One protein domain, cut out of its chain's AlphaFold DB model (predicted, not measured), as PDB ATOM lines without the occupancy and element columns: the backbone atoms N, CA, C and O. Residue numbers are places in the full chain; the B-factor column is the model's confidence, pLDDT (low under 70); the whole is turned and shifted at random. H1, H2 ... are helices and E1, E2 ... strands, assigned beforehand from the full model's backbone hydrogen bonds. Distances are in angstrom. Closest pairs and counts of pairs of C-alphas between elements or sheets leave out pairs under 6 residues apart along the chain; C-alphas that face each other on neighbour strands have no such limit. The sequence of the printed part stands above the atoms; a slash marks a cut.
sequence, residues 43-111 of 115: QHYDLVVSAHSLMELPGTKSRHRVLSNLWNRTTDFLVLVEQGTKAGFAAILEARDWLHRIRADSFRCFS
ATOM      1  N   GLN A  43     108.920  64.522  19.335       86.12
ATOM      2  CA  GLN A  43     108.704  63.170  19.834       86.12
ATOM      3  C   GLN A  43     108.174  62.298  18.693       86.12
ATOM      4  O   GLN A  43     107.144  62.637  18.098       86.12
ATOM      5  N   HIS A  44     108.907  61.224  18.401       91.38
ATOM      6  CA  HIS A  44     108.555  60.214  17.409       91.38
ATOM      7  C   HIS A  44     107.829  59.041  18.072       91.38
ATOM      8  O   HIS A  44     108.033  58.765  19.256       91.38
ATOM      9  N   TYR A  45     106.971  58.384  17.302       93.19
ATOM     10  CA  TYR A  45     106.156  57.251  17.713       93.19
ATOM     11  C   TYR A  45     106.197  56.184  16.620       93.19
ATOM     12  O   TYR A  45     106.099  56.508  15.436       93.19
ATOM     13  N   ASP A  46     106.278  54.917  17.015       95.88
ATOM     14  CA  ASP A  46     106.326  53.790  16.074       95.88
ATOM     15  C   ASP A  46     105.007  53.665  15.294       95.88
ATOM     16  O   ASP A  46     104.994  53.439  14.085       95.88
ATOM     17  N   LEU A  47     103.885  53.930  15.972       96.06
ATOM     18  CA  LEU A  47     102.544  53.940  15.397       96.06
ATOM     19  C   LEU A  47     101.842  55.273  15.671       96.06
ATOM     20  O   LEU A  47     101.652  55.670  16.824       96.06
ATOM     21  N   VAL A  48     101.378  55.925  14.608       95.75
ATOM     22  CA  VAL A  48     100.517  57.110  14.675       95.75
ATOM     23  C   VAL A  48      99.191  56.792  13.998       95.75
ATOM     24  O   VAL A  48      99.156  56.320  12.865       95.75
ATOM     25  N   VAL A  49      98.082  57.066  14.685       97.12
ATOM     26  CA  VAL A  49      96.729  56.812  14.174       97.12
ATOM     27  C   VAL A  49      95.944  58.117  14.135       97.12
ATOM     28  O   VAL A  49      95.879  58.834  15.134       97.12
ATOM     29  N   SER A  50      95.321  58.410  12.996       96.44
ATOM     30  CA  SER A  50      94.283  59.435  12.867       96.44
ATOM     31  C   SER A  50      93.007  58.761  12.385       96.44
ATOM     32  O   SER A  50      92.955  58.249  11.267       96.44
ATOM     33  N   ALA A  51      91.997  58.727  13.252       96.12
ATOM     34  CA  ALA A  51      90.728  58.072  12.980       96.12
ATOM     35  C   ALA A  51      89.594  59.096  12.975       96.12
ATOM     36  O   ALA A  51      89.364  59.772  13.974       96.12
ATOM     37  N   HIS A  52      88.904  59.193  11.838       95.88
ATOM     38  CA  HIS A  52      87.753  60.063  11.589       95.88
ATOM     39  C   HIS A  52      88.014  61.563  11.810       95.88
ATOM     40  O   HIS A  52      87.084  62.308  12.090       95.88
ATOM     41  N   SER A  53      89.267  62.017  11.698       94.50
ATOM     42  CA  SER A  53      89.648  63.403  12.019       94.50
ATOM     43  C   SER A  53      89.934  64.276  10.793       94.50
ATOM     44  O   SER A  53      89.938  65.499  10.899       94.50
ATOM     45  N   LEU A  54      90.225  63.704   9.621       95.06
ATOM     46  CA  LEU A  54      90.618  64.477   8.435       95.06
ATOM     47  C   LEU A  54      89.441  65.272   7.873       95.06
ATOM     48  O   LEU A  54      89.625  66.410   7.437       95.06
ATOM     49  N   MET A  55      88.245  64.682   7.882       95.06
ATOM     50  CA  MET A  55      87.026  65.349   7.420       95.06
ATOM     51  C   MET A  55      86.557  66.480   8.347       95.06
ATOM     52  O   MET A  55      85.881  67.392   7.879       95.06
ATOM     53  N   GLU A  56      86.945  66.463   9.623       94.38
ATOM     54  CA  GLU A  56      86.614  67.518  10.593       94.38
ATOM     55  C   GLU A  56      87.463  68.783  10.406       94.38
ATOM     56  O   GLU A  56      87.135  69.862  10.903       94.38
ATOM     57  N   LEU A  57      88.574  68.678   9.671       94.56
ATOM     58  CA  LEU A  57      89.453  69.810   9.416       94.56
ATOM     59  C   LEU A  57      88.817  70.765   8.393       94.56
ATOM     60  O   LEU A  57      88.338  70.324   7.346       94.56
ATOM     61  N   PRO A  58      88.912  72.092   8.607       92.31
ATOM     62  CA  PRO A  58      88.145  73.090   7.850       92.31
ATOM     63  C   PRO A  58      88.525  73.198   6.363       92.31
ATOM     64  O   PRO A  58      87.887  73.930   5.614       92.31
ATOM     65  N   GLY A  59      89.578  72.509   5.915       93.25
ATOM     66  CA  GLY A  59      89.947  72.464   4.504       93.25
ATOM     67  C   GLY A  59      91.301  71.817   4.232       93.25
ATOM     68  O   GLY A  59      92.045  71.455   5.147       93.25
ATOM     69  N   THR A  60      91.644  71.740   2.946       95.31
ATOM     70  CA  THR A  60      92.854  71.091   2.410       95.31
ATOM     71  C   THR A  60      94.146  71.588   3.057       95.31
ATOM     72  O   THR A  60      94.983  70.789   3.459       95.31
ATOM     73  N   LYS A  61      94.311  72.907   3.241       95.75
ATOM     74  CA  LYS A  61      95.521  73.463   3.880       95.75
ATOM     75  C   LYS A  61      95.701  72.951   5.314       95.75
ATOM     76  O   LYS A  61      96.812  72.610   5.713       95.75
ATOM     77  N   SER A  62      94.611  72.880   6.081       95.00
ATOM     78  CA  SER A  62      94.632  72.361   7.452       95.00
ATOM     79  C   SER A  62      94.910  70.862   7.472       95.00
ATOM     80  O   SER A  62      95.734  70.426   8.273       95.00
ATOM     81  N   ARG A  63      94.301  70.097   6.553       95.88
ATOM     82  CA  ARG A  63      94.585  68.665   6.371       95.88
ATOM     83  C   ARG A  63      96.052  68.415   6.060       95.88
ATOM     84  O   ARG A  63      96.695  67.678   6.793       95.88
ATOM     85  N   HIS A  64      96.610  69.088   5.057       96.50
ATOM     86  CA  HIS A  64      98.021  68.965   4.690       96.50
ATOM     87  C   HIS A  64      98.957  69.275   5.863       96.50
ATOM     88  O   HIS A  64      99.882  68.513   6.125       96.50
ATOM     89  N   ARG A  65      98.688  70.350   6.620       94.06
ATOM     90  CA  ARG A  65      99.483  70.696   7.808       94.06
ATOM     91  C   ARG A  65      99.437  69.596   8.868       94.06
ATOM     92  O   ARG A  65     100.475  69.247   9.423       94.06
ATOM     93  N   VAL A  66      98.252  69.062   9.161       93.88
ATOM     94  CA  VAL A  66      98.091  67.968  10.130       93.88
ATOM     95  C   VAL A  66      98.785  66.701   9.630       93.88
ATOM     96  O   VAL A  66      99.559  66.119  10.376       93.88
ATOM     97  N   LEU A  67      98.603  66.325   8.363       95.81
ATOM     98  CA  LEU A  67      99.247  65.160   7.754       95.81
ATOM     99  C   LEU A  67     100.774  65.249   7.795       95.81
ATOM    100  O   LEU A  67     101.418  64.293   8.212       95.81
ATOM    101  N   SER A  68     101.356  66.398   7.437       94.38
ATOM    102  CA  SER A  68     102.803  66.621   7.543       94.38
ATOM    103  C   SER A  68     103.289  66.503   8.989       94.38
ATOM    104  O   SER A  68     104.312  65.876   9.245       94.38
ATOM    105  N   ASN A  69     102.539  67.053   9.949       92.38
ATOM    106  CA  ASN A  69     102.881  66.947  11.367       92.38
ATOM    107  C   ASN A  69     102.798  65.508  11.897       92.38
ATOM    108  O   ASN A  69     103.637  65.124  12.706       92.38
ATOM    109  N   LEU A  70     101.796  64.732  11.475       94.06
ATOM    110  CA  LEU A  70     101.646  63.326  11.857       94.06
ATOM    111  C   LEU A  70     102.762  62.475  11.244       94.06
ATOM    112  O   LEU A  70     103.415  61.715  11.956       94.06
ATOM    113  N   TRP A  71     103.031  62.659   9.950       94.69
ATOM    114  CA  TRP A  71     104.086  61.949   9.232       94.69
ATOM    115  C   TRP A  71     105.467  62.205   9.838       94.69
ATOM    116  O   TRP A  71     106.185  61.261  10.143       94.69
ATOM    117  N   ASN A  72     105.797  63.464  10.138       91.94
ATOM    118  CA  ASN A  72     107.080  63.826  10.752       91.94
ATOM    119  C   ASN A  72     107.283  63.251  12.165       91.94
ATOM    120  O   ASN A  72     108.393  63.300  12.679       91.94
ATOM    121  N   ARG A  73     106.230  62.740  12.812       91.06
ATOM    122  CA  ARG A  73     106.286  62.112  14.142       91.06
ATOM    123  C   ARG A  73     106.194  60.594  14.085       91.06
ATOM    124  O   ARG A  73     106.197  59.965  15.136       91.06
ATOM    125  N   THR A  74     106.067  60.017  12.898       93.38
ATOM    126  CA  THR A  74     105.922  58.575  12.719       93.38
ATOM    127  C   THR A  74     107.277  57.967  12.383       93.38
ATOM    128  O   THR A  74     107.975  58.491  11.517       93.38
ATOM    129  N   THR A  75     107.637  56.873  13.052       94.31
ATOM    130  CA  THR A  75     108.818  56.067  12.706       94.31
ATOM    131  C   THR A  75     108.448  54.970  11.709       94.31
ATOM    132  O   THR A  75     109.056  54.906  10.643       94.31
ATOM    133  N   ASP A  76     107.406  54.177  12.005       94.94
ATOM    134  CA  ASP A  76     107.058  53.002  11.196       94.94
ATOM    135  C   ASP A  76     105.735  53.181  10.440       94.94
ATOM    136  O   ASP A  76     105.719  53.220   9.207       94.94
ATOM    137  N   PHE A  77     104.612  53.318  11.157       96.81
ATOM    138  CA  PHE A  77     103.279  53.260  10.549       96.81
ATOM    139  C   PHE A  77     102.399  54.467  10.882       96.81
ATOM    140  O   PHE A  77     102.111  54.756  12.043       96.81
ATOM    141  N   LEU A  78     101.895  55.128   9.832       96.88
ATOM    142  CA  LEU A  78     100.822  56.119   9.915       96.88
ATOM    143  C   LEU A  78      99.527  55.490   9.395       96.88
ATOM    144  O   LEU A  78      99.397  55.221   8.201       96.88
ATOM    145  N   VAL A  79      98.562  55.279  10.287       98.06
ATOM    146  CA  VAL A  79      97.250  54.712   9.961       98.06
ATOM    147  C   VAL A  79      96.219  55.833   9.882       98.06
ATOM    148  O   VAL A  79      95.980  56.545  10.859       98.06
ATOM    149  N   LEU A  80      95.597  55.979   8.713       97.81
ATOM    150  CA  LEU A  80      94.513  56.929   8.470       97.81
ATOM    151  C   LEU A  80      93.204  56.157   8.297       97.81
ATOM    152  O   LEU A  80      93.115  55.274   7.444       97.81
ATOM    153  N   VAL A  81      92.194  56.500   9.092       98.00
ATOM    154  CA  VAL A  81      90.853  55.906   9.025       98.00
ATOM    155  C   VAL A  81      89.842  57.019   8.813       98.00
ATOM    156  O   VAL A  81      89.883  58.029   9.508       98.00
ATOM    157  N   GLU A  82      88.925  56.836   7.868       96.88
ATOM    158  CA  GLU A  82      87.859  57.793   7.585       96.88
ATOM    159  C   GLU A  82      86.525  57.109   7.312       96.88
ATOM    160  O   GLU A  82      86.450  55.893   7.126       96.88
ATOM    161  N   GLN A  83      85.459  57.909   7.299       95.69
ATOM    162  CA  GLN A  83      84.125  57.417   6.973       95.69
ATOM    163  C   GLN A  83      84.059  56.849   5.546       95.69
ATOM    164  O   GLN A  83      84.580  57.446   4.603       95.69
ATOM    165  N   GLY A  84      83.340  55.735   5.374       96.00
ATOM    166  CA  GLY A  84      83.130  55.033   4.096       96.00
ATOM    167  C   GLY A  84      82.200  55.762   3.119       96.00
ATOM    168  O   GLY A  84      81.285  55.167   2.559       96.00
ATOM    169  N   THR A  85      82.396  57.066   2.938       97.44
ATOM    170  CA  THR A  85      81.617  57.929   2.042       97.44
ATOM    171  C   THR A  85      82.482  58.411   0.880       97.44
ATOM    172  O   THR A  85      83.710  58.364   0.942       97.44
ATOM    173  N   LYS A  86      81.864  58.957  -0.177       97.56
ATOM    174  CA  LYS A  86      82.608  59.576  -1.290       97.56
ATOM    175  C   LYS A  86      83.547  60.690  -0.806       97.56
ATOM    176  O   LYS A  86      84.658  60.814  -1.313       97.56
ATOM    177  N   ALA A  87      83.106  61.477   0.177       95.69
ATOM    178  CA  ALA A  87      83.908  62.542   0.769       95.69
ATOM    179  C   ALA A  87      85.088  61.987   1.584       95.69
ATOM    180  O   ALA A  87      86.206  62.469   1.424       95.69
ATOM    181  N   GLY A  88      84.867  60.941   2.387       96.56
ATOM    182  CA  GLY A  88      85.933  60.292   3.157       96.56
ATOM    183  C   GLY A  88      86.969  59.612   2.265       96.56
ATOM    184  O   GLY A  88      88.168  59.812   2.450       96.56
ATOM    185  N   PHE A  89      86.527  58.913   1.216       97.38
ATOM    186  CA  PHE A  89      87.428  58.351   0.207       97.38
ATOM    187  C   PHE A  89      88.270  59.439  -0.476       97.38
ATOM    188  O   PHE A  89      89.484  59.287  -0.607       97.38
ATOM    189  N   ALA A  90      87.652  60.561  -0.864       96.75
ATOM    190  CA  ALA A  90      88.374  61.690  -1.447       96.75
ATOM    191  C   ALA A  90      89.400  62.290  -0.471       96.75
ATOM    192  O   ALA A  90      90.510  62.613  -0.889       96.75
ATOM    193  N   ALA A  91      89.070  62.390   0.821       96.94
ATOM    194  CA  ALA A  91      89.990  62.881   1.846       96.94
ATOM    195  C   ALA A  91      91.207  61.956   2.029       96.94
ATOM    196  O   ALA A  91      92.333  62.439   2.140       96.94
ATOM    197  N   ILE A  92      91.007  60.633   2.006       97.88
ATOM    198  CA  ILE A  92      92.099  59.649   2.075       97.88
ATOM    199  C   ILE A  92      92.971  59.692   0.815       97.88
ATOM    200  O   ILE A  92      94.197  59.650   0.917       97.88
ATOM    201  N   LEU A  93      92.361  59.816  -0.366       97.50
ATOM    202  CA  LEU A  93      93.093  59.937  -1.627       97.50
ATOM    203  C   LEU A  93      93.959  61.206  -1.651       97.50
ATOM    204  O   LEU A  93      95.148  61.134  -1.958       97.50
ATOM    205  N   GLU A  94      93.390  62.344  -1.236       97.00
ATOM    206  CA  GLU A  94      94.117  63.606  -1.056       97.00
ATOM    207  C   GLU A  94      95.294  63.436  -0.087       97.00
ATOM    208  O   GLU A  94      96.410  63.871  -0.382       97.00
ATOM    209  N   ALA A  95      95.061  62.780   1.055       97.62
ATOM    210  CA  ALA A  95      96.089  62.551   2.059       97.62
ATOM    211  C   ALA A  95      97.248  61.707   1.516       97.62
ATOM    212  O   ALA A  95      98.411  62.073   1.691       97.62
ATOM    213  N   ARG A  96      96.940  60.618   0.804       96.75
ATOM    214  CA  ARG A  96      97.928  59.757   0.144       96.75
ATOM    215  C   ARG A  96      98.784  60.553  -0.842       96.75
ATOM    216  O   ARG A  96     100.013  60.497  -0.786       96.75
ATOM    217  N   ASP A  97      98.145  61.325  -1.715       97.06
ATOM    218  CA  ASP A  97      98.836  62.102  -2.744       97.06
ATOM    219  C   ASP A  97      99.680  63.237  -2.131       97.06
ATOM    220  O   ASP A  97     100.736  63.597  -2.655       97.06
ATOM    221  N   TRP A  98      99.258  63.810  -0.999       97.00
ATOM    222  CA  TRP A  98     100.078  64.746  -0.224       97.00
ATOM    223  C   TRP A  98     101.313  64.072   0.390       97.00
ATOM    224  O   TRP A  98     102.426  64.566   0.209       97.00
ATOM    225  N   LEU A  99     101.143  62.927   1.059       95.25
ATOM    226  CA  LEU A  99     102.237  62.192   1.704       95.25
ATOM    227  C   LEU A  99     103.294  61.714   0.693       95.25
ATOM    228  O   LEU A  99     104.495  61.795   0.957       95.25
ATOM    229  N   HIS A 100     102.875  61.285  -0.500       94.00
ATOM    230  CA  HIS A 100     103.811  60.946  -1.572       94.00
ATOM    231  C   HIS A 100     104.606  62.154  -2.076       94.00
ATOM    232  O   HIS A 100     105.804  62.020  -2.327       94.00
ATOM    233  N   ARG A 101     103.973  63.330  -2.189       92.75
ATOM    234  CA  ARG A 101     104.652  64.566  -2.608       92.75
ATOM    235  C   ARG A 101     105.732  64.990  -1.617       92.75
ATOM    236  O   ARG A 101     106.883  65.125  -2.015       92.75
ATOM    237  N   ILE A 102     105.405  65.095  -0.327       90.69
ATOM    238  CA  ILE A 102     106.385  65.522   0.692       90.69
ATOM    239  C   ILE A 102     107.555  64.533   0.823       90.69
ATOM    240  O   ILE A 102     108.690  64.928   1.096       90.69
ATOM    241  N   ARG A 103     107.298  63.240   0.583       80.75
ATOM    242  CA  ARG A 103     108.342  62.218   0.504       80.75
ATOM    243  C   ARG A 103     109.244  62.462  -0.706       80.75
ATOM    244  O   ARG A 103     110.459  62.487  -0.546       80.75
ATOM    245  N   ALA A 104     108.676  62.654  -1.895       74.25
ATOM    246  CA  ALA A 104     109.444  62.909  -3.116       74.25
ATOM    247  C   ALA A 104     110.313  64.175  -3.014       74.25
ATOM    248  O   ALA A 104     111.460  64.160  -3.459       74.25
ATOM    249  N   ASP A 105     109.809  65.231  -2.378       69.38
ATOM    250  CA  ASP A 105     110.560  66.472  -2.154       69.38
ATOM    251  C   ASP A 105     111.728  66.272  -1.182       69.38
ATOM    252  O   ASP A 105     112.817  66.811  -1.393       69.38
ATOM    253  N   SER A 106     111.547  65.414  -0.172       60.25
ATOM    254  CA  SER A 106     112.623  65.028   0.746       60.25
ATOM    255  C   SER A 106     113.759  64.309   0.005       60.25
ATOM    256  O   SER A 106     114.919  64.562   0.300       60.25
ATOM    257  N   PHE A 107     113.461  63.487  -1.010       53.94
ATOM    258  CA  PHE A 107     114.484  62.839  -1.847       53.94
ATOM    259  C   PHE A 107     115.149  63.789  -2.857       53.94
ATOM    260  O   PHE A 107     116.335  63.634  -3.140       53.94
ATOM    261  N   ARG A 108     114.428  64.792  -3.376       48.09
ATOM    262  CA  ARG A 108     114.983  65.787  -4.318       48.09
ATOM    263  C   ARG A 108     115.981  66.750  -3.670       48.09
ATOM    264  O   ARG A 108     116.822  67.300  -4.367       48.09
ATOM    265  N   CYS A 109     115.926  66.941  -2.354       47.44
ATOM    266  CA  CYS A 109     116.908  67.760  -1.637       47.44
ATOM    267  C   CYS A 109     118.258  67.036  -1.425       47.44
ATOM    268  O   CYS A 109     119.267  67.688  -1.172       47.44
ATOM    269  N   PHE A 110     118.306  65.704  -1.589       49.16
ATOM    270  CA  PHE A 110     119.534  64.902  -1.470       49.16
ATOM    271  C   PHE A 110     120.234  64.600  -2.805       49.16
ATOM    272  O   PHE A 110     121.300  63.984  -2.798       49.16
ATOM    273  N   SER A 111     119.703  65.037  -3.954       47.62
ATOM    274  CA  SER A 111     120.475  65.008  -5.200       47.62
ATOM    275  C   SER A 111     121.465  66.175  -5.209       47.62
ATOM    276  O   SER A 111     121.111  67.296  -5.576       47.62
TER     277      SER A 111
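Overview. This is residues 43 to 111 of the 115 residues of an uncharacterized protein of Opisthorchis viverrini (UniProt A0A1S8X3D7). The short helix H1 packs on the long helix H2, crossing it at a steep tilt, and with its residues 66 to 71 comes near a small ribbon of two parallel strands, E1 and E2, of which E2 is the one nearer to H2. From E2 the printed part folds back into H2, which runs nearly opposite to the strands and makes the longest axis; its last residues stick out beyond the body with the tail, residues 104 to 111. The printed part has 69 residues, with two named strands and two named helices in the order E1, H1, E2, H2; the sheet's order is E1, E2, and the class is mixed, helices and strands. The whole is compact by its radius of gyration of the C-alphas, 12.4 A, yet elongated in outline, spanning 40 by 23 by 18 A.

Along the chain. E1, residues 45 to 51, begins at C-alpha 45 at (106.156, 57.251, 17.713) and is 16.2 A long from first to last C-alpha. H1, residues 60 to 71, is 16.0 A long. E2, residues 74 to 81, is 15.7 A long and bends by 66 degrees at residue 77. H2, residues 86 to 108, is 33.1 A long, from C-alpha 86 at (82.608, 59.576, -1.290) to C-alpha 108 at (114.983, 65.787, -4.318).

Arrangement. E1 and E2 are parallel neighbours, with 12 degrees between their directions. The C-alphas of Ala 51 and Val 81 face each other at 4.5 A. N 79 and O 48, 2.8 A apart, and N 48 and O 77, 2.9 A apart, are within hydrogen-bond range. E1, H1 and E2 form a strand-helix-strand unit, two parallel neighbour strands with a helix between them along the chain, and its crossover is right-handed. The closest C-alphas of H1 and E2, those of Trp 71 and Leu 78, are 6.7 A apart. H1 and H2 touch at a steep tilt of 59 degrees and run the same way; their closest C-alphas are those of His 64 and Trp 98, 6.8 A apart, and H2 touches H1 with residues 95 to 102 alone. The closest C-alphas of E2 and H2, those of Leu 80 and Ile 92, are 7.4 A apart. E1 and H2 are apart. In H1 and H2 every O i to N i+4 pair is within hydrogen-bond range.

Size, cuts and confidence. The two C-alphas farthest apart are those of Thr 85 and Ser 111, at 40.2 A. Residues 104 to 111, of which 104 to 108 belong to H2, stand free; without them the body spans 32 by 19 by 18 A. The printed part has no cut. The links H1 to E2 and E2 to H2 are tight, and E1 to H1, with 8 residues between them, is short. The mean pLDDT of the printed part is 90.5, and residues 105 to 111 are under 70.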